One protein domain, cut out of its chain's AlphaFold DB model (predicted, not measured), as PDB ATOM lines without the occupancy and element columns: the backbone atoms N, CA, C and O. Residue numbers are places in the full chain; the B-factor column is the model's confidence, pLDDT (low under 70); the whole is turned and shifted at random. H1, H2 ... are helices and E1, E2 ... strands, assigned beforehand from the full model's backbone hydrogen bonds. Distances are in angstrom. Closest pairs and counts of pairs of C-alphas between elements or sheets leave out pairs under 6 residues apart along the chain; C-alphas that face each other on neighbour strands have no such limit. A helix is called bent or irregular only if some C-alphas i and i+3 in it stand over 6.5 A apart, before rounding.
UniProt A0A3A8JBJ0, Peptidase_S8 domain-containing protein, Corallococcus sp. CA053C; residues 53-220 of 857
ATOM      1  N   ALA A  53     249.599 237.580 177.047       90.75
ATOM      2  CA  ALA A  53     249.398 237.239 178.458       90.75
ATOM      3  C   ALA A  53     249.146 235.736 178.716       90.75
ATOM      4  O   ALA A  53     249.168 235.309 179.865       90.75
ATOM      5  N   LEU A  54     248.908 234.934 177.670       91.50
ATOM      6  CA  LEU A  54     248.710 233.479 177.753       91.50
ATOM      7  C   LEU A  54     250.025 232.692 177.647       91.50
ATOM      8  O   LEU A  54     250.024 231.476 177.839       91.50
ATOM      9  N   LYS A  55     251.146 233.359 177.330       93.25
ATOM     10  CA  LYS A  55     252.467 232.724 177.296       93.25
ATOM     11  C   LYS A  55     252.789 232.123 178.665       93.25
ATOM     12  O   LYS A  55     252.923 232.841 179.652       93.25
ATOM     13  N   ARG A  56     252.975 230.804 178.703       92.38
ATOM     14  CA  ARG A  56     253.438 230.060 179.880       92.38
ATOM     15  C   ARG A  56     254.456 228.999 179.490       92.38
ATOM     16  O   ARG A  56     254.541 228.609 178.326       92.38
ATOM     17  N   THR A  57     255.197 228.516 180.480       94.44
ATOM     18  CA  THR A  57     256.023 227.316 180.333       94.44
ATOM     19  C   THR A  57     255.125 226.082 180.356       94.44
ATOM     20  O   THR A  57     254.340 225.903 181.290       94.44
ATOM     21  N   PHE A  58     255.256 225.237 179.341       94.44
ATOM     22  CA  PHE A  58     254.612 223.930 179.243       94.44
ATOM     23  C   PHE A  58     255.555 222.821 179.725       94.44
ATOM     24  O   PHE A  58     256.780 222.981 179.749       94.44
ATOM     25  N   ARG A  59     254.970 221.681 180.083       93.56
ATOM     26  CA  ARG A  59     255.620 220.423 180.471       93.56
ATOM     27  C   ARG A  59     255.017 219.270 179.664       93.56
ATOM     28  O   ARG A  59     253.910 219.392 179.150       93.56
ATOM     29  N   ALA A  60     255.687 218.117 179.595       90.38
ATOM     30  CA  ALA A  60     255.154 216.949 178.877       90.38
ATOM     31  C   ALA A  60     253.773 216.480 179.400       90.38
ATOM     32  O   ALA A  60     252.957 215.974 178.633       90.38
ATOM     33  N   GLU A  61     253.481 216.709 180.685       86.00
ATOM     34  CA  GLU A  61     252.176 216.448 181.315       86.00
ATOM     35  C   GLU A  61     251.034 217.350 180.801       86.00
ATOM     36  O   GLU A  61     249.883 216.909 180.773       86.00
ATOM     37  N   ASP A  62     251.325 218.565 180.310       86.69
ATOM     38  CA  ASP A  62     250.314 219.441 179.695       86.69
ATOM     39  C   ASP A  62     249.758 218.843 178.389       86.69
ATOM     40  O   ASP A  62     248.599 219.070 178.050       86.69
ATOM     41  N   LEU A  63     250.538 218.013 177.679       90.06
ATOM     42  CA  LEU A  63     250.143 217.402 176.399       90.06
ATOM     43  C   LEU A  63     249.131 216.250 176.568       90.06
ATOM     44  O   LEU A  63     248.889 215.496 175.627       90.06
ATOM     45  N   ARG A  64     248.555 216.057 177.759       85.50
ATOM     46  CA  ARG A  64     247.549 215.017 178.057       85.50
ATOM     47  C   ARG A  64     246.267 215.126 177.214       85.50
ATOM     48  O   ARG A  64     245.644 214.109 176.937       85.50
ATOM     49  N   VAL A  65     245.904 216.344 176.806       86.81
ATOM     50  CA  VAL A  65     244.730 216.674 175.969       86.81
ATOM     51  C   VAL A  65     245.138 217.476 174.727       86.81
ATOM     52  O   VAL A  65     244.384 218.311 174.233       86.81
ATOM     53  N   SER A  66     246.346 217.229 174.216       93.50
ATOM     54  CA  SER A  66     246.899 217.919 173.047       93.50
ATOM     55  C   SER A  66     247.486 216.942 172.035       93.50
ATOM     56  O   SER A  66     247.920 215.842 172.385       93.50
ATOM     57  N   PHE A  67     247.550 217.371 170.777       95.00
ATOM     58  CA  PHE A  67     248.318 216.678 169.755       95.00
ATOM     59  C   PHE A  67     249.794 216.606 170.164       95.00
ATOM     60  O   PHE A  67     250.409 217.596 170.560       95.00
ATOM     61  N   LYS A  68     250.384 215.420 170.030       95.06
ATOM     62  CA  LYS A  68     251.773 215.109 170.400       95.06
ATOM     63  C   LYS A  68     252.795 215.535 169.351       95.06
ATOM     64  O   LYS A  68     253.965 215.185 169.472       95.06
ATOM     65  N   ASN A  69     252.351 216.203 168.288       95.62
ATOM     66  CA  ASN A  69     253.210 216.660 167.201       95.62
ATOM     67  C   ASN A  69     252.628 217.830 166.376       95.62
ATOM     68  O   ASN A  69     253.131 218.113 165.290       95.62
ATOM     69  N   ARG A  70     251.593 218.523 166.872       96.25
ATOM     70  CA  ARG A  70     251.051 219.740 166.248       96.25
ATOM     71  C   ARG A  70     250.942 220.850 167.284       96.25
ATOM     72  O   ARG A  70     250.427 220.627 168.379       96.25
ATOM     73  N   ILE A  71     251.428 222.032 166.928       97.50
ATOM     74  CA  ILE A  71     251.371 223.235 167.759       97.50
ATOM     75  C   ILE A  71     250.660 224.360 167.004       97.50
ATOM     76  O   ILE A  71     250.640 224.384 165.772       97.50
ATOM     77  N   GLU A  72     250.103 225.301 167.752       97.81
ATOM     78  CA  GLU A  72     249.469 226.518 167.249       97.81
ATOM     79  C   GLU A  72     250.360 227.700 167.596       97.81
ATOM     80  O   GLU A  72     250.812 227.823 168.738       97.81
ATOM     81  N   VAL A  73     250.642 228.550 166.610       98.12
ATOM     82  CA  VAL A  73     251.520 229.711 166.775       98.12
ATOM     83  C   VAL A  73     250.855 230.943 166.176       98.12
ATOM     84  O   VAL A  73     250.525 230.957 164.987       98.12
ATOM     85  N   LYS A  74     250.710 231.989 166.994       97.50
ATOM     86  CA  LYS A  74     250.377 233.349 166.561       97.50
ATOM     87  C   LYS A  74     251.628 234.209 166.592       97.50
ATOM     88  O   LYS A  74     252.299 234.299 167.623       97.50
ATOM     89  N   PHE A  75     251.901 234.894 165.493       95.12
ATOM     90  CA  PHE A  75     252.907 235.953 165.436       95.12
ATOM     91  C   PHE A  75     252.281 237.318 165.709       95.12
ATOM     92  O   PHE A  75     251.109 237.544 165.396       95.12
ATOM     93  N   ARG A  76     253.063 238.236 166.286       91.44
ATOM     94  CA  ARG A  76     252.607 239.608 166.546       91.44
ATOM     95  C   ARG A  76     252.263 240.329 165.247       91.44
ATOM     96  O   ARG A  76     252.874 240.100 164.203       91.44
ATOM     97  N   GLU A  77     251.328 241.263 165.335       87.81
ATOM     98  CA  GLU A  77     250.958 242.129 164.214       87.81
ATOM     99  C   GLU A  77     252.130 242.936 163.672       87.81
ATOM    100  O   GLU A  77     253.041 243.313 164.406       87.81
ATOM    101  N   GLY A  78     252.105 243.187 162.364       84.00
ATOM    102  CA  GLY A  78     253.187 243.886 161.674       84.00
ATOM    103  C   GLY A  78     254.502 243.101 161.588       84.00
ATOM    104  O   GLY A  78     255.427 243.582 160.946       84.00
ATOM    105  N   SER A  79     254.599 241.890 162.159       86.62
ATOM    106  CA  SER A  79     255.809 241.053 162.073       86.62
ATOM    107  C   SER A  79     256.169 240.619 160.650       86.62
ATOM    108  O   SER A  79     257.307 240.228 160.414       86.62
ATOM    109  N   GLY A  80     255.212 240.647 159.715       83.88
ATOM    110  CA  GLY A  80     255.421 240.233 158.326       83.88
ATOM    111  C   GLY A  80     255.669 238.731 158.148       83.88
ATOM    112  O   GLY A  80     256.096 238.324 157.072       83.88
ATOM    113  N   VAL A  81     255.432 237.901 159.172       89.56
ATOM    114  CA  VAL A  81     255.576 236.440 159.064       89.56
ATOM    115  C   VAL A  81     254.455 235.864 158.195       89.56
ATOM    116  O   VAL A  81     253.290 236.239 158.332       89.56
ATOM    117  N   ARG A  82     254.817 234.957 157.285       90.62
ATOM    118  CA  ARG A  82     253.940 234.290 156.313       90.62
ATOM    119  C   ARG A  82     254.384 232.833 156.102       90.62
ATOM    120  O   ARG A  82     255.547 232.495 156.345       90.62
ATOM    121  N   ALA A  83     253.482 231.975 155.616       88.56
ATOM    122  CA  ALA A  83     253.813 230.601 155.211       88.56
ATOM    123  C   ALA A  83     254.289 230.572 153.751       88.56
ATOM    124  O   ALA A  83     253.668 231.178 152.875       88.56
ATOM    125  N   ARG A  84     255.407 229.902 153.472       91.06
ATOM    126  CA  ARG A  84     255.972 229.763 152.122       91.06
ATOM    127  C   ARG A  84     256.440 228.330 151.899       91.06
ATOM    128  O   ARG A  84     257.483 227.922 152.401       91.06
ATOM    129  N   GLY A  85     255.681 227.561 151.123       90.75
ATOM    130  CA  GLY A  85     256.004 226.188 150.747       90.75
ATOM    131  C   GLY A  85     256.122 225.213 151.919       90.75
ATOM    132  O   GLY A  85     256.812 224.205 151.761       90.75
ATOM    133  N   GLY A  86     255.484 225.499 153.059       91.69
ATOM    134  CA  GLY A  86     255.620 224.727 154.303       91.69
ATOM    135  C   GLY A  86     256.631 225.263 155.325       91.69
ATOM    136  O   GLY A  86     256.780 224.650 156.382       91.69
ATOM    137  N   GLU A  87     257.304 226.386 155.062       91.38
ATOM    138  CA  GLU A  87     258.192 227.061 156.022       91.38
ATOM    139  C   GLU A  87     257.642 228.424 156.467       91.38
ATOM    140  O   GLU A  87     256.840 229.046 155.769       91.38
ATOM    141  N   LEU A  88     258.109 228.918 157.620       90.12
ATOM    142  CA  LEU A  88     257.851 230.288 158.071       90.12
ATOM    143  C   LEU A  88     258.913 231.245 157.510       90.12
ATOM    144  O   LEU A  88     260.125 231.031 157.651       90.12
ATOM    145  N   ALA A  89     258.459 232.322 156.876       82.56
ATOM    146  CA  ALA A  89     259.311 233.323 156.248       82.56
ATOM    147  C   ALA A  89     258.770 234.743 156.446       82.56
ATOM    148  O   ALA A  89     257.595 234.930 156.743       82.56
ATOM    149  N   LEU A  90     259.636 235.741 156.258       77.00
ATOM    150  CA  LEU A  90     259.222 237.140 156.178       77.00
ATOM    151  C   LEU A  90     258.706 237.480 154.779       77.00
ATOM    152  O   LEU A  90     259.263 237.052 153.766       77.00
ATOM    153  N   GLU A  91     257.671 238.306 154.735       70.19
ATOM    154  CA  GLU A  91     257.185 238.964 153.532       70.19
ATOM    155  C   GLU A  91     258.229 239.969 153.020       70.19
ATOM    156  O   GLU A  91     258.613 240.902 153.725       70.19
ATOM    157  N   ALA A  92     258.679 239.799 151.774       57.38
ATOM    158  CA  ALA A  92     259.803 240.550 151.207       57.38
ATOM    159  C   ALA A  92     259.614 242.085 151.181       57.38
ATOM    160  O   ALA A  92     260.601 242.812 151.100       57.38
ATOM    161  N   ALA A  93     258.369 242.568 151.259       52.00
ATOM    162  CA  ALA A  93     258.016 243.988 151.262       52.00
ATOM    163  C   ALA A  93     257.766 244.586 152.665       52.00
ATOM    164  O   ALA A  93     257.679 245.806 152.787       52.00
ATOM    165  N   LYS A  94     257.667 243.768 153.728       53.62
ATOM    166  CA  LYS A  94     257.397 244.212 155.115       53.62
ATOM    167  C   LYS A  94     258.607 243.963 156.031       53.62
ATOM    168  O   LYS A  94     258.497 243.350 157.090       53.62
ATOM    169  N   THR A  95     259.786 244.438 155.631       49.22
ATOM    170  CA  THR A  95     261.033 244.349 156.414       49.22
ATOM    171  C   THR A  95     261.032 245.317 157.607       49.22
ATOM    172  O   THR A  95     261.581 246.418 157.548       49.22
ATOM    173  N   VAL A  96     260.436 244.909 158.733       53.75
ATOM    174  CA  VAL A  96     260.369 245.725 159.962       53.75
ATOM    175  C   VAL A  96     261.628 245.546 160.826       53.75
ATOM    176  O   VAL A  96     261.617 244.908 161.877       53.75
ATOM    177  N   GLY A  97     262.736 246.131 160.366       56.09
ATOM    178  CA  GLY A  97     263.983 246.300 161.127       56.09
ATOM    179  C   GLY A  97     264.821 245.028 161.389       56.09
ATOM    180  O   GLY A  97     264.358 243.908 161.181       56.09
ATOM    181  N   PRO A  98     266.078 245.170 161.866       55.38
ATOM    182  CA  PRO A  98     266.993 244.033 162.045       55.38
ATOM    183  C   PRO A  98     266.562 243.026 163.123       55.38
ATOM    184  O   PRO A  98     266.939 241.857 163.061       55.38
ATOM    185  N   SER A  99     265.787 243.470 164.117       59.44
ATOM    186  CA  SER A  99     265.325 242.639 165.233       59.44
ATOM    187  C   SER A  99     264.329 241.566 164.793       59.44
ATOM    188  O   SER A  99     264.485 240.417 165.194       59.44
ATOM    189  N   SER A 100     263.360 241.900 163.931       67.31
ATOM    190  CA  SER A 100     262.366 240.932 163.441       67.31
ATOM    191  C   SER A 100     263.000 239.840 162.578       67.31
ATOM    192  O   SER A 100     262.678 238.666 162.747       67.31
ATOM    193  N   LEU A 101     263.970 240.190 161.724       71.00
ATOM    194  CA  LEU A 101     264.738 239.224 160.934       71.00
ATOM    195  C   LEU A 101     265.512 238.251 161.836       71.00
ATOM    196  O   LEU A 101     265.370 237.037 161.695       71.00
ATOM    197  N   ALA A 102     266.249 238.777 162.819       79.00
ATOM    198  CA  ALA A 102     266.966 237.962 163.798       79.00
ATOM    199  C   ALA A 102     266.033 237.107 164.680       79.00
ATOM    200  O   ALA A 102     266.468 236.108 165.254       79.00
ATOM    201  N   GLU A 103     264.758 237.473 164.816       80.62
ATOM    202  CA  GLU A 103     263.757 236.654 165.500       80.62
ATOM    203  C   GLU A 103     263.119 235.593 164.620       80.62
ATOM    204  O   GLU A 103     262.967 234.467 165.083       80.62
ATOM    205  N   VAL A 104     262.824 235.871 163.352       81.56
ATOM    206  CA  VAL A 104     262.334 234.841 162.423       81.56
ATOM    207  C   VAL A 104     263.417 233.804 162.126       81.56
ATOM    208  O   VAL A 104     263.116 232.615 162.038       81.56
ATOM    209  N   ASP A 105     264.689 234.197 162.072       85.81
ATOM    210  CA  ASP A 105     265.786 233.229 161.991       85.81
ATOM    211  C   ASP A 105     265.959 232.428 163.293       85.81
ATOM    212  O   ASP A 105     266.268 231.237 163.224       85.81
ATOM    213  N   ARG A 106     265.648 233.003 164.468       89.56
ATOM    214  CA  ARG A 106     265.524 232.234 165.723       89.56
ATOM    215  C   ARG A 106     264.333 231.270 165.700       89.56
ATOM    216  O   ARG A 106     264.523 230.116 166.062       89.56
ATOM    217  N   VAL A 107     263.160 231.668 165.195       90.94
ATOM    218  CA  VAL A 107     261.998 230.773 164.985       90.94
ATOM    219  C   VAL A 107     262.389 229.591 164.098       90.94
ATOM    220  O   VAL A 107     262.142 228.440 164.450       90.94
ATOM    221  N   ARG A 108     263.051 229.850 162.963       90.38
ATOM    222  CA  ARG A 108     263.548 228.806 162.055       90.38
ATOM    223  C   ARG A 108     264.594 227.914 162.716       90.38
ATOM    224  O   ARG A 108     264.575 226.711 162.489       90.38
ATOM    225  N   ALA A 109     265.499 228.474 163.519       92.25
ATOM    226  CA  ALA A 109     266.481 227.696 164.270       92.25
ATOM    227  C   ALA A 109     265.800 226.775 165.296       92.25
ATOM    228  O   ALA A 109     266.126 225.593 165.342       92.25
ATOM    229  N   THR A 110     264.803 227.274 166.034       94.62
ATOM    230  CA  THR A 110     263.964 226.475 166.940       94.62
ATOM    231  C   THR A 110     263.220 225.367 166.192       94.62
ATOM    232  O   THR A 110     263.246 224.223 166.620       94.62
ATOM    233  N   LEU A 111     262.616 225.642 165.033       94.38
ATOM    234  CA  LEU A 111     261.934 224.604 164.244       94.38
ATOM    235  C   LEU A 111     262.889 223.596 163.577       94.38
ATOM    236  O   LEU A 111     262.455 222.521 163.176       94.38
ATOM    237  N   ARG A 112     264.188 223.901 163.489       93.56
ATOM    238  CA  ARG A 112     265.241 222.981 163.021       93.56
ATOM    239  C   ARG A 112     265.841 222.114 164.135       93.56
ATOM    240  O   ARG A 112     266.735 221.326 163.839       93.56
ATOM    241  N   THR A 113     265.392 222.236 165.390       93.38
ATOM    242  CA  THR A 113     265.814 221.306 166.456       93.38
ATOM    243  C   THR A 113     265.125 219.947 166.344       93.38
ATOM    244  O   THR A 113     265.705 218.952 166.764       93.38
ATOM    245  N   VAL A 114     263.921 219.901 165.757       94.50
ATOM    246  CA  VAL A 114     263.211 218.659 165.404       94.50
ATOM    247  C   VAL A 114     263.683 218.119 164.051       94.50
ATOM    248  O   VAL A 114     264.210 218.860 163.222       94.50
ATOM    249  N   ARG A 115     263.437 216.830 163.778       93.62
ATOM    250  CA  ARG A 115     263.862 216.167 162.524       93.62
ATOM    251  C   ARG A 115     263.296 216.832 161.267       93.62
ATOM    252  O   ARG A 115     263.965 216.882 160.235       93.62
ATOM    253  N   ARG A 116     262.054 217.314 161.348       94.75
ATOM    254  CA  ARG A 116     261.339 218.033 160.289       94.75
ATOM    255  C   ARG A 116     260.202 218.853 160.897       94.75
ATOM    256  O   ARG A 116     259.579 218.419 161.861       94.75
ATOM    257  N   SER A 117     259.875 219.984 160.284       95.88
ATOM    258  CA  SER A 117     258.657 220.748 160.572       95.88
ATOM    259  C   SER A 117     257.918 221.108 159.283       95.88
ATOM    260  O   SER A 117     258.556 221.270 158.244       95.88
ATOM    261  N   VAL A 118     256.598 221.279 159.349       96.81
ATOM    262  CA  VAL A 118     255.773 221.851 158.271       96.81
ATOM    263  C   VAL A 118     254.810 222.870 158.876       96.81
ATOM    264  O   VAL A 118     253.978 222.512 159.708       96.81
ATOM    265  N   ALA A 119     254.913 224.129 158.459       95.75
ATOM    266  CA  ALA A 119     254.008 225.206 158.844       95.75
ATOM    267  C   ALA A 119     252.895 225.395 157.802       95.75
ATOM    268  O   ALA A 119     253.141 225.347 156.598       95.75
ATOM    269  N   MET A 120     251.668 225.630 158.263       93.50
ATOM    270  CA  MET A 120     250.478 225.806 157.432       93.50
ATOM    271  C   MET A 120     249.560 226.851 158.076       93.50
ATOM    272  O   MET A 120     249.252 226.761 159.263       93.50
ATOM    273  N   LYS A 121     249.133 227.858 157.307       93.56
ATOM    274  CA  LYS A 121     248.182 228.892 157.762       93.56
ATOM    275  C   LYS A 121     246.824 228.278 158.144       93.56
ATOM    276  O   LYS A 121     246.370 227.345 157.481       93.56
ATOM    277  N   MET A 122     246.160 228.830 159.159       94.12
ATOM    278  CA  MET A 122     244.894 228.302 159.709       94.12
ATOM    279  C   MET A 122     243.616 228.684 158.930       94.12
ATOM    280  O   MET A 122     242.512 228.484 159.423       94.12
ATOM    281  N   HIS A 123     243.734 229.274 157.737       91.94
ATOM    282  CA  HIS A 123     242.587 229.696 156.926       91.94
ATOM    283  C   HIS A 123     242.758 229.298 155.451       91.94
ATOM    284  O   HIS A 123     243.888 229.267 154.952       91.94
ATOM    285  N   PRO A 124     241.654 229.059 154.718       88.06
ATOM    286  CA  PRO A 124     241.708 228.571 153.341       88.06
ATOM    287  C   PRO A 124     242.001 229.677 152.313       88.06
ATOM    288  O   PRO A 124     242.376 229.377 151.187       88.06
ATOM    289  N   PHE A 125     241.826 230.955 152.672       87.88
ATOM    290  CA  PHE A 125     241.951 232.113 151.768       87.88
ATOM    291  C   PHE A 125     243.385 232.392 151.313       87.88
ATOM    292  O   PHE A 125     244.312 232.171 152.091       87.88
ATOM    293  N   THR A 126     243.584 232.978 150.124       90.38
ATOM    294  CA  THR A 126     244.861 233.642 149.779       90.38
ATOM    295  C   THR A 126     245.203 234.727 150.802       90.38
ATOM    296  O   THR A 126     244.324 235.218 151.510       90.38
ATOM    297  N   GLU A 127     246.477 235.121 150.879       89.44
ATOM    298  CA  GLU A 127     246.890 236.149 151.846       89.44
ATOM    299  C   GLU A 127     246.200 237.486 151.580       89.44
ATOM    300  O   GLU A 127     245.678 238.102 152.505       89.44
ATOM    301  N   GLU A 128     246.082 237.858 150.303       87.75
ATOM    302  CA  GLU A 128     245.328 239.028 149.856       87.75
ATOM    303  C   GLU A 128     243.842 238.941 150.239       87.75
ATOM    304  O   GLU A 128     243.300 239.895 150.784       87.75
ATOM    305  N   ALA A 129     243.174 237.800 150.024       86.06
ATOM    306  CA  ALA A 129     241.765 237.650 150.393       86.06
ATOM    307  C   ALA A 129     241.554 237.689 151.919       86.06
ATOM    308  O   ALA A 129     240.544 238.216 152.382       86.06
ATOM    309  N   ALA A 130     242.513 237.198 152.711       89.00
ATOM    310  CA  ALA A 130     242.504 237.341 154.167       89.00
ATOM    311  C   ALA A 130     242.784 238.788 154.620       89.00
ATOM    312  O   ALA A 130     242.124 239.271 155.540       89.00
ATOM    313  N   GLU A 131     243.689 239.515 153.956       88.62
ATOM    314  CA  GLU A 131     243.917 240.948 154.199       88.62
ATOM    315  C   GLU A 131     242.687 241.788 153.793       88.62
ATOM    316  O   GLU A 131     242.305 242.701 154.524       88.62
ATOM    317  N   GLN A 132     241.986 241.436 152.709       84.31
ATOM    318  CA  GLN A 132     240.709 242.043 152.308       84.31
ATOM    319  C   GLN A 132     239.568 241.717 153.290       84.31
ATOM    320  O   GLN A 132     238.787 242.608 153.623       84.31
ATOM    321  N   LEU A 133     239.476 240.474 153.784       84.50
ATOM    322  CA  LEU A 133     238.527 240.038 154.821       84.50
ATOM    323  C   LEU A 133     238.749 240.799 156.135       84.50
ATOM    324  O   LEU A 133     237.787 241.267 156.747       84.50
ATOM    325  N   LYS A 134     240.013 240.965 156.543       88.75
ATOM    326  CA  LYS A 134     240.405 241.792 157.688       88.75
ATOM    327  C   LYS A 134     240.008 243.248 157.450       88.75
ATOM    328  O   LYS A 134     239.232 243.790 158.222       88.75
ATOM    329  N   ALA A 135     240.463 243.859 156.357       84.69
ATOM    330  CA  ALA A 135     240.212 245.268 156.067       84.69
ATOM    331  C   ALA A 135     238.720 245.591 155.890       84.69
ATOM    332  O   ALA A 135     238.295 246.690 156.238       84.69
ATOM    333  N   ARG A 136     237.913 244.663 155.354       80.50
ATOM    334  CA  ARG A 136     236.449 244.782 155.340       80.50
ATOM    335  C   ARG A 136     235.898 244.747 156.756       80.50
ATOM    336  O   ARG A 136     235.259 245.708 157.143       80.50
ATOM    337  N   GLY A 137     236.205 243.718 157.540       82.94
ATOM    338  CA  GLY A 137     235.701 243.629 158.909       82.94
ATOM    339  C   GLY A 137     236.142 244.793 159.810       82.94
ATOM    340  O   GLY A 137     235.373 245.216 160.663       82.94
ATOM    341  N   GLU A 138     237.333 245.362 159.601       85.81
ATOM    342  CA  GLU A 138     237.805 246.555 160.327       85.81
ATOM    343  C   GLU A 138     237.058 247.831 159.915       85.81
ATOM    344  O   GLU A 138     236.732 248.647 160.774       85.81
ATOM    345  N   ARG A 139     236.745 248.003 158.620       77.94
ATOM    346  CA  ARG A 139     235.870 249.094 158.154       77.94
ATOM    347  C   ARG A 139     234.439 248.921 158.639       77.94
ATOM    348  O   ARG A 139     233.818 249.899 159.023       77.94
ATOM    349  N   ASP A 140     233.930 247.697 158.584       74.12
ATOM    350  CA  ASP A 140     232.536 247.411 158.875       74.12
ATOM    351  C   ASP A 140     232.291 247.548 160.380       74.12
ATOM    352  O   ASP A 140     231.448 248.340 160.769       74.12
ATOM    353  N   SER A 141     233.037 246.835 161.232       78.56
ATOM    354  CA  SER A 141     232.839 246.844 162.695       78.56
ATOM    355  C   SER A 141     233.407 248.056 163.438       78.56
ATOM    356  O   SER A 141     233.140 248.217 164.629       78.56
ATOM    357  N   GLY A 142     234.259 248.854 162.790       76.62
ATOM    358  CA  GLY A 142     235.022 249.915 163.449       76.62
ATOM    359  C   GLY A 142     236.039 249.422 164.493       76.62
ATOM    360  O   GLY A 142     236.593 250.242 165.222       76.62
ATOM    361  N   GLU A 143     236.304 248.114 164.595       82.44
ATOM    362  CA  GLU A 143     237.273 247.520 165.527       82.44
ATOM    363  C   GLU A 143     238.516 247.008 164.785       82.44
ATOM    364  O   GLU A 143     238.413 246.520 163.663       82.44
ATOM    365  N   LEU A 144     239.697 247.041 165.418       89.12
ATOM    366  CA  LEU A 144     240.866 246.336 164.876       89.12
ATOM    367  C   LEU A 144     240.671 244.820 164.982       89.12
ATOM    368  O   LEU A 144     240.319 244.303 166.044       89.12
ATOM    369  N   LEU A 145     240.989 244.098 163.911       91.50
ATOM    370  CA  LEU A 145     240.831 242.645 163.825       91.50
ATOM    371  C   LEU A 145     242.185 241.913 163.878       91.50
ATOM    372  O   LEU A 145     243.242 242.503 163.615       91.50
ATOM    373  N   PRO A 146     242.211 240.622 164.258       93.25
ATOM    374  CA  PRO A 146     243.397 239.786 164.102       93.25
ATOM    375  C   PRO A 146     243.715 239.552 162.620       93.25
ATOM    376  O   PRO A 146     242.813 239.234 161.856       93.25
ATOM    377  N   ASP A 147     244.985 239.692 162.201       93.19
ATOM    378  CA  ASP A 147     245.418 239.223 160.871       93.19
ATOM    379  C   ASP A 147     245.368 237.683 160.848       93.19
ATOM    380  O   ASP A 147     246.122 237.053 161.612       93.19
ATOM    381  N   PRO A 148     244.508 237.064 160.007       92.88
ATOM    382  CA  PRO A 148     244.438 235.609 159.881       92.88
ATOM    383  C   PRO A 148     245.762 235.011 159.396       92.88
ATOM    384  O   PRO A 148     246.130 233.915 159.817       92.88
ATOM    385  N   ASN A 149     246.530 235.758 158.592       94.50
ATOM    386  CA  ASN A 149     247.792 235.307 157.997       94.50
ATOM    387  C   ASN A 149     248.935 235.135 159.006       94.50
ATOM    388  O   ASN A 149     250.032 234.741 158.618       94.50
ATOM    389  N   LEU A 150     248.717 235.471 160.282       95.44
ATOM    390  CA  LEU A 150     249.700 235.319 161.360       95.44
ATOM    391  C   LEU A 150     249.420 234.114 162.273       95.44
ATOM    392  O   LEU A 150     250.162 233.918 163.236       95.44
ATOM    393  N   TRP A 151     248.372 233.333 161.990       97.31
ATOM    394  CA  TRP A 151     248.020 232.096 162.694       97.31
ATOM    395  C   TRP A 151     248.448 230.860 161.894       97.31
ATOM    396  O   TRP A 151     248.020 230.662 160.753       97.31
ATOM    397  N   PHE A 152     249.251 229.990 162.514       97.38
ATOM    398  CA  PHE A 152     249.801 228.794 161.872       97.38
ATOM    399  C   PHE A 152     249.635 227.535 162.723       97.38
ATOM    400  O   PHE A 152     249.999 227.519 163.901       97.38
ATOM    401  N   TYR A 153     249.191 226.451 162.089       96.56
ATOM    402  CA  TYR A 153     249.496 225.100 162.547       96.56
ATOM    403  C   TYR A 153     250.936 224.770 162.156       96.56
ATOM    404  O   TYR A 153     251.301 224.873 160.983       96.56
ATOM    405  N   VAL A 154     251.749 224.337 163.115       97.19
ATOM    406  CA  VAL A 154     253.086 223.799 162.845       97.19
ATOM    407  C   VAL A 154     253.108 222.331 163.251       97.19
ATOM    408  O   VAL A 154     252.960 221.983 164.421       97.19
ATOM    409  N   TYR A 155     253.272 221.469 162.253       97.06
ATOM    410  CA  TYR A 155     253.425 220.028 162.400       97.06
ATOM    411  C   TYR A 155     254.906 219.715 162.602       97.06
ATOM    412  O   TYR A 155     255.752 220.230 161.870       97.06
ATOM    413  N   LEU A 156     255.221 218.878 163.585       97.31
ATOM    414  CA  LEU A 156     256.576 218.542 164.011       97.31
ATOM    415  C   LEU A 156     256.820 217.041 163.825       97.31
ATOM    416  O   LEU A 156     255.973 216.216 164.152       97.31
ATOM    417  N   ASP A 157     258.003 216.666 163.355       95.88
ATOM    418  CA  ASP A 157     258.504 215.293 163.418       95.88
ATOM    419  C   ASP A 157     259.413 215.131 164.648       95.88
ATOM    420  O   ASP A 157     260.635 214.987 164.543       95.88
ATOM    421  N   ALA A 158     258.789 215.228 165.823       91.31
ATOM    422  CA  ALA A 158     259.438 215.122 167.125       91.31
ATOM    423  C   ALA A 158     259.444 213.669 167.633       91.31
ATOM    424  O   ALA A 158     258.406 212.993 167.663       91.31
ATOM    425  N   GLY A 159     260.606 213.204 168.087       89.31
ATOM    426  CA  GLY A 159     260.822 211.876 168.660       89.31
ATOM    427  C   GLY A 159     260.266 211.698 170.076       89.31
ATOM    428  O   GLY A 159     260.135 210.563 170.528       89.31
ATOM    429  N   SER A 160     259.903 212.780 170.775       93.50
ATOM    430  CA  SER A 160     259.270 212.713 172.101       93.50
ATOM    431  C   SER A 160     258.274 213.849 172.353       93.50
ATOM    432  O   SER A 160     258.300 214.880 171.687       93.50
ATOM    433  N   ASP A 161     257.403 213.671 173.349       94.69
ATOM    434  CA  ASP A 161     256.495 214.723 173.825       94.69
ATOM    435  C   ASP A 161     257.263 215.900 174.467       94.69
ATOM    436  O   ASP A 161     256.835 217.048 174.364       94.69
ATOM    437  N   GLN A 162     258.422 215.631 175.084       95.62
ATOM    438  CA  GLN A 162     259.288 216.663 175.664       95.62
ATOM    439  C   GLN A 162     259.870 217.584 174.584       95.62
ATOM    440  O   GLN A 162     259.878 218.795 174.749       95.62
ATOM    441  N   GLU A 163     260.275 217.030 173.445       95.69
ATOM    442  CA  GLU A 163     260.835 217.793 172.323       95.69
ATOM    443  C   GLU A 163     259.809 218.777 171.718       95.69
ATOM    444  O   GLU A 163     260.162 219.896 171.348       95.69
ATOM    445  N   VAL A 164     258.518 218.418 171.695       96.75
ATOM    446  CA  VAL A 164     257.430 219.347 171.316       96.75
ATOM    447  C   VAL A 164     257.282 220.478 172.333       96.75
ATOM    448  O   VAL A 164     257.123 221.638 171.953       96.75
ATOM    449  N   VAL A 165     257.355 220.155 173.624       97.38
ATOM    450  CA  VAL A 165     257.306 221.137 174.716       97.38
ATOM    451  C   VAL A 165     258.491 222.097 174.658       97.38
ATOM    452  O   VAL A 165     258.301 223.303 174.819       97.38
ATOM    453  N   ASP A 166     259.690 221.593 174.381       97.12
ATOM    454  CA  ASP A 166     260.905 222.396 174.261       97.12
ATOM    455  C   ASP A 166     260.794 223.388 173.092       97.12
ATOM    456  O   ASP A 166     261.109 224.568 173.262       97.12
ATOM    457  N   VAL A 167     260.243 222.960 171.948       97.88
ATOM    458  CA  VAL A 167     259.915 223.848 170.816       97.88
ATOM    459  C   VAL A 167     258.902 224.925 171.222       97.88
ATOM    460  O   VAL A 167     259.147 226.105 170.972       97.88
ATOM    461  N   VAL A 168     257.788 224.568 171.874       98.06
ATOM    462  CA  VAL A 168     256.769 225.547 172.317       98.06
ATOM    463  C   VAL A 168     257.357 226.565 173.295       98.06
ATOM    464  O   VAL A 168     257.138 227.769 173.144       98.06
ATOM    465  N   ASN A 169     258.129 226.104 174.278       98.12
ATOM    466  CA  ASN A 169     258.768 226.958 175.278       98.12
ATOM    467  C   ASN A 169     259.799 227.902 174.638       98.12
ATOM    468  O   ASN A 169     259.818 229.093 174.951       98.12
ATOM    469  N   ALA A 170     260.610 227.401 173.700       97.12
ATOM    470  CA  ALA A 170     261.574 228.208 172.959       97.12
ATOM    471  C   ALA A 170     260.897 229.253 172.055       97.12
ATOM    472  O   ALA A 170     261.365 230.388 171.999       97.12
ATOM    473  N   LEU A 171     259.774 228.922 171.405       96.69
ATOM    474  CA  LEU A 171     258.982 229.888 170.634       96.69
ATOM    475  C   LEU A 171     258.344 230.955 171.535       96.69
ATOM    476  O   LEU A 171     258.409 232.140 171.215       96.69
ATOM    477  N   ASN A 172     257.786 230.574 172.689       97.00
ATOM    478  CA  ASN A 172     257.218 231.529 173.646       97.00
ATOM    479  C   ASN A 172     258.259 232.513 174.208       97.00
ATOM    480  O   ASN A 172     257.886 233.626 174.582       97.00
ATOM    481  N   ALA A 173     259.549 232.167 174.211       94.94
ATOM    482  CA  ALA A 173     260.636 233.058 174.620       94.94
ATOM    483  C   ALA A 173     261.030 234.129 173.574       94.94
ATOM    484  O   ALA A 173     261.873 234.972 173.873       94.94
ATOM    485  N   LEU A 174     260.455 234.115 172.363       92.50
ATOM    486  CA  LEU A 174     260.728 235.101 171.305       92.50
ATOM    487  C   LEU A 174     259.688 236.228 171.312       92.50
ATOM    488  O   LEU A 174     258.498 235.974 171.526       92.50
ATOM    489  N   ASP A 175     260.105 237.463 171.029       89.12
ATOM    490  CA  ASP A 175     259.197 238.613 171.019       89.12
ATOM    491  C   ASP A 175     258.292 238.611 169.784       89.12
ATOM    492  O   ASP A 175     257.110 238.911 169.918       89.12
ATOM    493  N   VAL A 176     258.774 238.201 168.607       90.06
ATOM    494  CA  VAL A 176     257.962 238.080 167.378       90.06
ATOM    495  C   VAL A 176     256.769 237.121 167.525       90.06
ATOM    496  O   VAL A 176     255.748 237.296 166.855       90.06
ATOM    497  N   VAL A 177     256.869 236.127 168.413       94.56
ATOM    498  CA  VAL A 177     255.776 235.204 168.752       94.56
ATOM    499  C   VAL A 177     254.865 235.881 169.771       94.56
ATOM    500  O   VAL A 177     255.306 236.297 170.841       94.56
ATOM    501  N   GLU A 178     253.573 235.962 169.469       95.44
ATOM    502  CA  GLU A 178     252.567 236.458 170.404       95.44
ATOM    503  C   GLU A 178     252.157 235.364 171.393       95.44
ATOM    504  O   GLU A 178     252.189 235.596 172.596       95.44
ATOM    505  N   VAL A 179     251.851 234.160 170.907       97.56
ATOM    506  CA  VAL A 179     251.651 232.963 171.736       97.56
ATOM    507  C   VAL A 179     251.932 231.700 170.918       97.56
ATOM    508  O   VAL A 179     251.626 231.647 169.726       97.56
ATOM    509  N   ALA A 180     252.501 230.682 171.560       98.00
ATOM    510  CA  ALA A 180     252.595 229.318 171.056       98.00
ATOM    511  C   ALA A 180     252.067 228.324 172.105       98.00
ATOM    512  O   ALA A 180     252.337 228.476 173.300       98.00
ATOM    513  N   TYR A 181     251.332 227.300 171.670       97.25
ATOM    514  CA  TYR A 181     250.828 226.223 172.533       97.25
ATOM    515  C   TYR A 181     250.649 224.906 171.751       97.25
ATOM    516  O   TYR A 181     250.478 224.940 170.531       97.25
ATOM    517  N   PRO A 182     250.683 223.729 172.405       96.38
ATOM    518  CA  PRO A 182     250.324 222.462 171.762       96.38
ATOM    519  C   PRO A 182     248.852 222.482 171.324       96.38
ATOM    520  O   PRO A 182     247.993 222.838 172.130       96.38
ATOM    521  N   SER A 183     248.540 222.092 170.080       95.50
ATOM    522  CA  SER A 183     247.151 222.081 169.588       95.50
ATOM    523  C   SER A 183     246.271 221.220 170.504       95.50
ATOM    524  O   SER A 183     246.643 220.067 170.746       95.50
ATOM    525  N   PRO A 184     245.114 221.703 170.989       94.00
ATOM    526  CA  PRO A 184     244.194 220.878 171.765       94.00
ATOM    527  C   PRO A 184     243.664 219.711 170.924       94.00
ATOM    528  O   PRO A 184     243.477 219.835 169.710       94.00
ATOM    529  N   LEU A 185     243.426 218.571 171.576       93.19
ATOM    530  CA  LEU A 185     242.697 217.460 170.973       93.19
ATOM    531  C   LEU A 185     241.208 217.808 170.833       93.19
ATOM    532  O   LEU A 185     240.685 218.597 171.626       93.19
ATOM    533  N   PRO A 186     240.509 217.173 169.880       92.81
ATOM    534  CA  PRO A 186     239.060 217.260 169.762       92.81
ATOM    535  C   PRO A 186     238.344 216.800 171.031       92.81
ATOM    536  O   PRO A 186     238.826 215.950 171.791       92.81
ATOM    537  N   VAL A 187     237.155 217.353 171.232       91.12
ATOM    538  CA  VAL A 187     236.318 217.113 172.407       91.12
ATOM    539  C   VAL A 187     235.074 216.335 171.973       91.12
ATOM    540  O   VAL A 187     234.515 216.674 170.928       91.12
ATOM    541  N   PRO A 188     234.630 215.290 172.701       88.31
ATOM    542  CA  PRO A 188     233.364 214.634 172.384       88.31
ATOM    543  C   PRO A 188     232.211 215.640 172.479       88.31
ATOM    544  O   PRO A 188     232.240 216.557 173.310       88.31
ATOM    545  N   SER A 189     231.204 215.467 171.624       82.81
ATOM    546  CA  SER A 189     230.021 216.323 171.634       82.81
ATOM    547  C   SER A 189     229.135 216.050 172.856       82.81
ATOM    548  O   SER A 189     229.240 215.002 173.502       82.81
ATOM    549  N   ALA A 190     228.304 217.038 173.197       72.88
ATOM    550  CA  ALA A 190     227.562 217.150 174.453       72.88
ATOM    551  C   ALA A 190     226.840 215.864 174.886       72.88
ATOM    552  O   ALA A 190     226.980 215.429 176.031       72.88
ATOM    553  N   ASP A 191     226.113 215.261 173.944       72.88
ATOM    554  CA  ASP A 191     225.193 214.144 174.173       72.88
ATOM    555  C   ASP A 191     225.741 212.793 173.694       72.88
ATOM    556  O   ASP A 191     225.006 211.814 173.518       72.88
ATOM    557  N   MET A 192     227.053 212.685 173.469       77.38
ATOM    558  CA  MET A 192     227.659 211.367 173.305       77.38
ATOM    559  C   MET A 192     227.476 210.575 174.600       77.38
ATOM    560  O   MET A 192     227.983 210.954 175.656       77.38
ATOM    561  N   ASN A 193     226.786 209.430 174.519       75.94
ATOM    562  CA  ASN A 193     226.705 208.522 175.659       75.94
ATOM    563  C   ASN A 193     228.116 208.165 176.163       75.94
ATOM    564  O   ASN A 193     229.086 208.156 175.399       75.94
ATOM    565  N   ARG A 194     228.224 207.845 177.455       79.38
ATOM    566  CA  ARG A 194     229.513 207.664 178.134       79.38
ATOM    567  C   ARG A 194     230.476 206.721 177.401       79.38
ATOM    568  O   ARG A 194     231.647 207.056 177.270       79.38
ATOM    569  N   ALA A 195     229.995 205.581 176.901       80.94
ATOM    570  CA  ALA A 195     230.835 204.614 176.192       80.94
ATOM    571  C   ALA A 195     231.370 205.179 174.862       80.94
ATOM    572  O   ALA A 195     232.548 205.022 174.548       80.94
ATOM    573  N   ASN A 196     230.528 205.894 174.110       81.75
ATOM    574  CA  ASN A 196     230.929 206.564 172.874       81.75
ATOM    575  C   ASN A 196     231.902 207.724 173.139       81.75
ATOM    576  O   ASN A 196     232.851 207.896 172.377       81.75
ATOM    577  N   ALA A 197     231.716 208.488 174.219       83.31
ATOM    578  CA  ALA A 197     232.633 209.555 174.623       83.31
ATOM    579  C   ALA A 197     234.002 209.001 175.071       83.31
ATOM    580  O   ALA A 197     235.045 209.501 174.648       83.31
ATOM    581  N   GLU A 198     234.019 207.923 175.865       85.38
ATOM    582  CA  GLU A 198     235.244 207.217 176.270       85.38
ATOM    583  C   GLU A 198     235.995 206.645 175.049       85.38
ATOM    584  O   GLU A 198     237.218 206.796 174.957       85.38
ATOM    585  N   ALA A 199     235.274 206.070 174.077       85.81
ATOM    586  CA  ALA A 199     235.832 205.566 172.819       85.81
ATOM    587  C   ALA A 199     236.357 206.685 171.898       85.81
ATOM    588  O   ALA A 199     237.449 206.557 171.345       85.81
ATOM    589  N   PHE A 200     235.637 207.805 171.776       89.38
ATOM    590  CA  PHE A 200     236.080 208.993 171.034       89.38
ATOM    591  C   PHE A 200     237.394 209.539 171.605       89.38
ATOM    592  O   PHE A 200     238.354 209.777 170.872       89.38
ATOM    593  N   GLN A 201     237.479 209.681 172.931       89.06
ATOM    594  CA  GLN A 201     238.711 210.119 173.583       89.06
ATOM    595  C   GLN A 201     239.842 209.086 173.448       89.06
ATOM    596  O   GLN A 201     241.004 209.474 173.347       89.06
ATOM    597  N   ALA A 202     239.542 207.781 173.447       89.38
ATOM    598  CA  ALA A 202     240.542 206.737 173.210       89.38
ATOM    599  C   ALA A 202     241.125 206.833 171.795       89.38
ATOM    600  O   ALA A 202     242.346 206.929 171.658       89.38
ATOM    601  N   TYR A 203     240.264 206.943 170.779       90.31
ATOM    602  CA  TYR A 203     240.668 207.179 169.394       90.31
ATOM    603  C   TYR A 203     241.608 208.386 169.287       90.31
ATOM    604  O   TYR A 203     242.698 208.263 168.730       90.31
ATOM    605  N   TRP A 204     241.248 209.530 169.876       91.38
ATOM    606  CA  TRP A 204     242.084 210.733 169.801       91.38
ATOM    607  C   TRP A 204     243.378 210.661 170.607       91.38
ATOM    608  O   TRP A 204     244.342 211.310 170.216       91.38
ATOM    609  N   ARG A 205     243.456 209.855 171.674       89.44
ATOM    610  CA  ARG A 205     244.730 209.568 172.362       89.44
ATOM    611  C   ARG A 205     245.671 208.736 171.490       89.44
ATOM    612  O   ARG A 205     246.866 209.016 171.462       89.44
ATOM    613  N   GLU A 206     245.142 207.755 170.762       91.44
ATOM    614  CA  GLU A 206     245.910 206.917 169.828       91.44
ATOM    615  C   GLU A 206     246.339 207.697 168.572       91.44
ATOM    616  O   GLU A 206     247.476 207.576 168.121       91.44
ATOM    617  N   HIS A 207     245.467 208.572 168.064       91.31
ATOM    618  CA  HIS A 207     245.680 209.390 166.862       91.31
ATOM    619  C   HIS A 207     246.187 210.810 167.184       91.31
ATOM    620  O   HIS A 207     246.146 211.708 166.342       91.31
ATOM    621  N   ALA A 208     246.717 211.027 168.392       92.31
ATOM    622  CA  ALA A 208     247.270 212.316 168.814       92.31
ATOM    623  C   ALA A 208     248.561 212.702 168.061       92.31
ATOM    624  O   ALA A 208     249.052 213.819 168.227       92.31
ATOM    625  N   ARG A 209     249.132 211.804 167.248       92.94
ATOM    626  CA  ARG A 209     250.216 212.094 166.298       92.94
ATOM    627  C   ARG A 209     249.634 212.133 164.886       92.94
ATOM    628  O   ARG A 209     249.224 211.104 164.365       92.94
ATOM    629  N   MET A 210     249.587 213.323 164.292       90.25
ATOM    630  CA  MET A 210     249.105 213.550 162.927       90.25
ATOM    631  C   MET A 210     250.212 213.328 161.898       90.25
ATOM    632  O   MET A 210     251.371 213.669 162.147       90.25
ATOM    633  N   ASP A 211     249.847 212.874 160.701       90.38
ATOM    634  CA  ASP A 211     250.755 212.899 159.556       90.38
ATOM    635  C   ASP A 211     251.164 214.337 159.199       90.38
ATOM    636  O   ASP A 211     250.357 215.272 159.243       90.38
ATOM    637  N   LEU A 212     252.429 214.524 158.809       92.75
ATOM    638  CA  LEU A 212     252.909 215.813 158.305       92.75
ATOM    639  C   LEU A 212     252.244 216.113 156.946       92.75
ATOM    640  O   LEU A 212     252.345 215.283 156.036       92.75
ATOM    641  N   PRO A 213     251.636 217.299 156.746       92.25
ATOM    642  CA  PRO A 213     251.014 217.654 155.477       92.25
ATOM    643  C   PRO A 213     251.981 217.554 154.290       92.25
ATOM    644  O   PRO A 213     253.117 218.037 154.335       92.25
ATOM    645  N   ALA A 214     251.510 216.965 153.189       93.25
ATOM    646  CA  ALA A 214     252.248 216.949 151.931       93.25
ATOM    647  C   ALA A 214     252.498 218.387 151.438       93.25
ATOM    648  O   ALA A 214     251.574 219.197 151.378       93.25
ATOM    649  N   LEU A 215     253.736 218.708 151.044       93.50
ATOM    650  CA  LEU A 215     254.112 220.080 150.662       93.50
ATOM    651  C   LEU A 215     253.325 220.605 149.450       93.50
ATOM    652  O   LEU A 215     253.102 221.805 149.336       93.50
ATOM    653  N   GLU A 216     252.875 219.719 148.562       92.62
ATOM    654  CA  GLU A 216     251.981 220.072 147.456       92.62
ATOM    655  C   GLU A 216     250.621 220.576 147.956       92.62
ATOM    656  O   GLU A 216     250.193 221.658 147.553       92.62
ATOM    657  N   ARG A 217     250.002 219.868 148.915       89.19
ATOM    658  CA  ARG A 217     248.777 220.311 149.597       89.19
ATOM    659  C   ARG A 217     248.990 221.645 150.311       89.19
ATOM    660  O   ARG A 217     248.128 222.512 150.226       89.19
ATOM    661  N   VAL A 218     250.121 221.834 150.996       92.50
ATOM    662  CA  VAL A 218     250.415 223.115 151.667       92.50
ATOM    663  C   VAL A 218     250.502 224.252 150.649       92.50
ATOM    664  O   VAL A 218     249.898 225.297 150.856       92.50
ATOM    665  N   ARG A 219     251.156 224.037 149.501       93.19
ATOM    666  CA  ARG A 219     251.234 225.032 148.417       93.19
ATOM    667  C   ARG A 219     249.871 225.308 147.765       93.19
ATOM    668  O   ARG A 219     249.598 226.452 147.422       93.19
ATOM    669  N   ALA A 220     249.017 224.297 147.603       90.06
ATOM    670  CA  ALA A 220     247.628 224.457 147.151       90.06
ATOM    671  C   ALA A 220     246.803 225.312 148.128       90.06
ATOM    672  O   ALA A 220     246.118 226.257 147.734       90.06
TER     673      ALA A 220
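What this domain is: This is residues 53 to 220 of the 857 residues of the protein "Peptidase_S8 domain-containing protein" of Corallococcus sp. CA053C (UniProt A0A3A8JBJ0). A strongly twisted four-stranded sheet forms a slab with H2 and H4 over one face, running opposite ways and meeting where H2 ends, while the small hairpin E2 and E3 packs on E4 and H2. H3 and H5 lie far out from this body, and H1 and H6 are short helices close to it. The printed part has 168 residues, with six named helices and six named strands that follow along the chain as H1 E1 E2 E3 H2 E4 H3 E5 H4 E6 H5 H6; the class is mixed, helices and strands. The larger sheet runs E4 E5 E1 E6, antiparallel throughout; the whole is compact, with a radius of gyration of the C-alphas of 17.2 A and spans of 52 by 40 by 36 A.

How they stand to each other: In the sheet, E4 (residues 117 to 121) and E5 (151 to 156) are antiparallel, N 120 and O 153 being 2.8 A apart. E5 and E1 (66 to 75) have N 71 and O 154 at 2.9 A. E1 bends by 100 degrees at residue 69 and pairs with E6 (177 to 184), N 72 and O 181 being 2.8 A apart. H4 (161 to 172) is on the sheet along E1, at 8 degrees on the local plane and a height of 8.3 A. E5, H4 and E6 make a split strand-helix-strand unit, two strands that run the same way in one sheet with a helix between them along the chain; E1 is between E5 and E6 in the sheet, and the crossover is right-handed. H2 (97 to 111) is on the same face, giving two layers, helices over a sheet; it touches H4 at a shallow tilt of 4 degrees, opposite ways, through residues 107 to 111 alone, C-alphas 110 and 167 being closest at 6.2 A. The hairpin E2 (81 to 84) and E3 (87 to 90), with N 82 and O 89 at 2.8 A, forms a sandwich with the larger sheet, two sheets face to face, their planes 31 degrees apart. H1 (60 to 65), irregular with C-alphas 62 and 65 at 7.3 A, touches H4. H5 (194 to 206) and H6 (215 to 220) only graze the sheet; H3 (127 to 141) is not on it. Every O i to N i+4 pair is within hydrogen-bond range in H3, H4, H5 and H6, 10 of 11 in H2, and 0 of 2 in H1, where 2 of 3 O i to N i+3 pairs are.

Where its parts are: E1 spans 20.5 A, from C-alpha 66 at (246.899, 217.919, 173.047); E6 18.7 A, H2 22.0 A, H3 20.7 A, H5 18.4 A and H4 16.8 A. H6 ends at C-alpha 220, (247.628, 224.457, 147.151).

The domain as a whole: The C-alphas of Pro 98 and Asn 193 are farthest apart, 55.4 A. The printed part has no cut and no long link. Mean pLDDT of the printed part is 88.4; residues 92 to 100 are under 70.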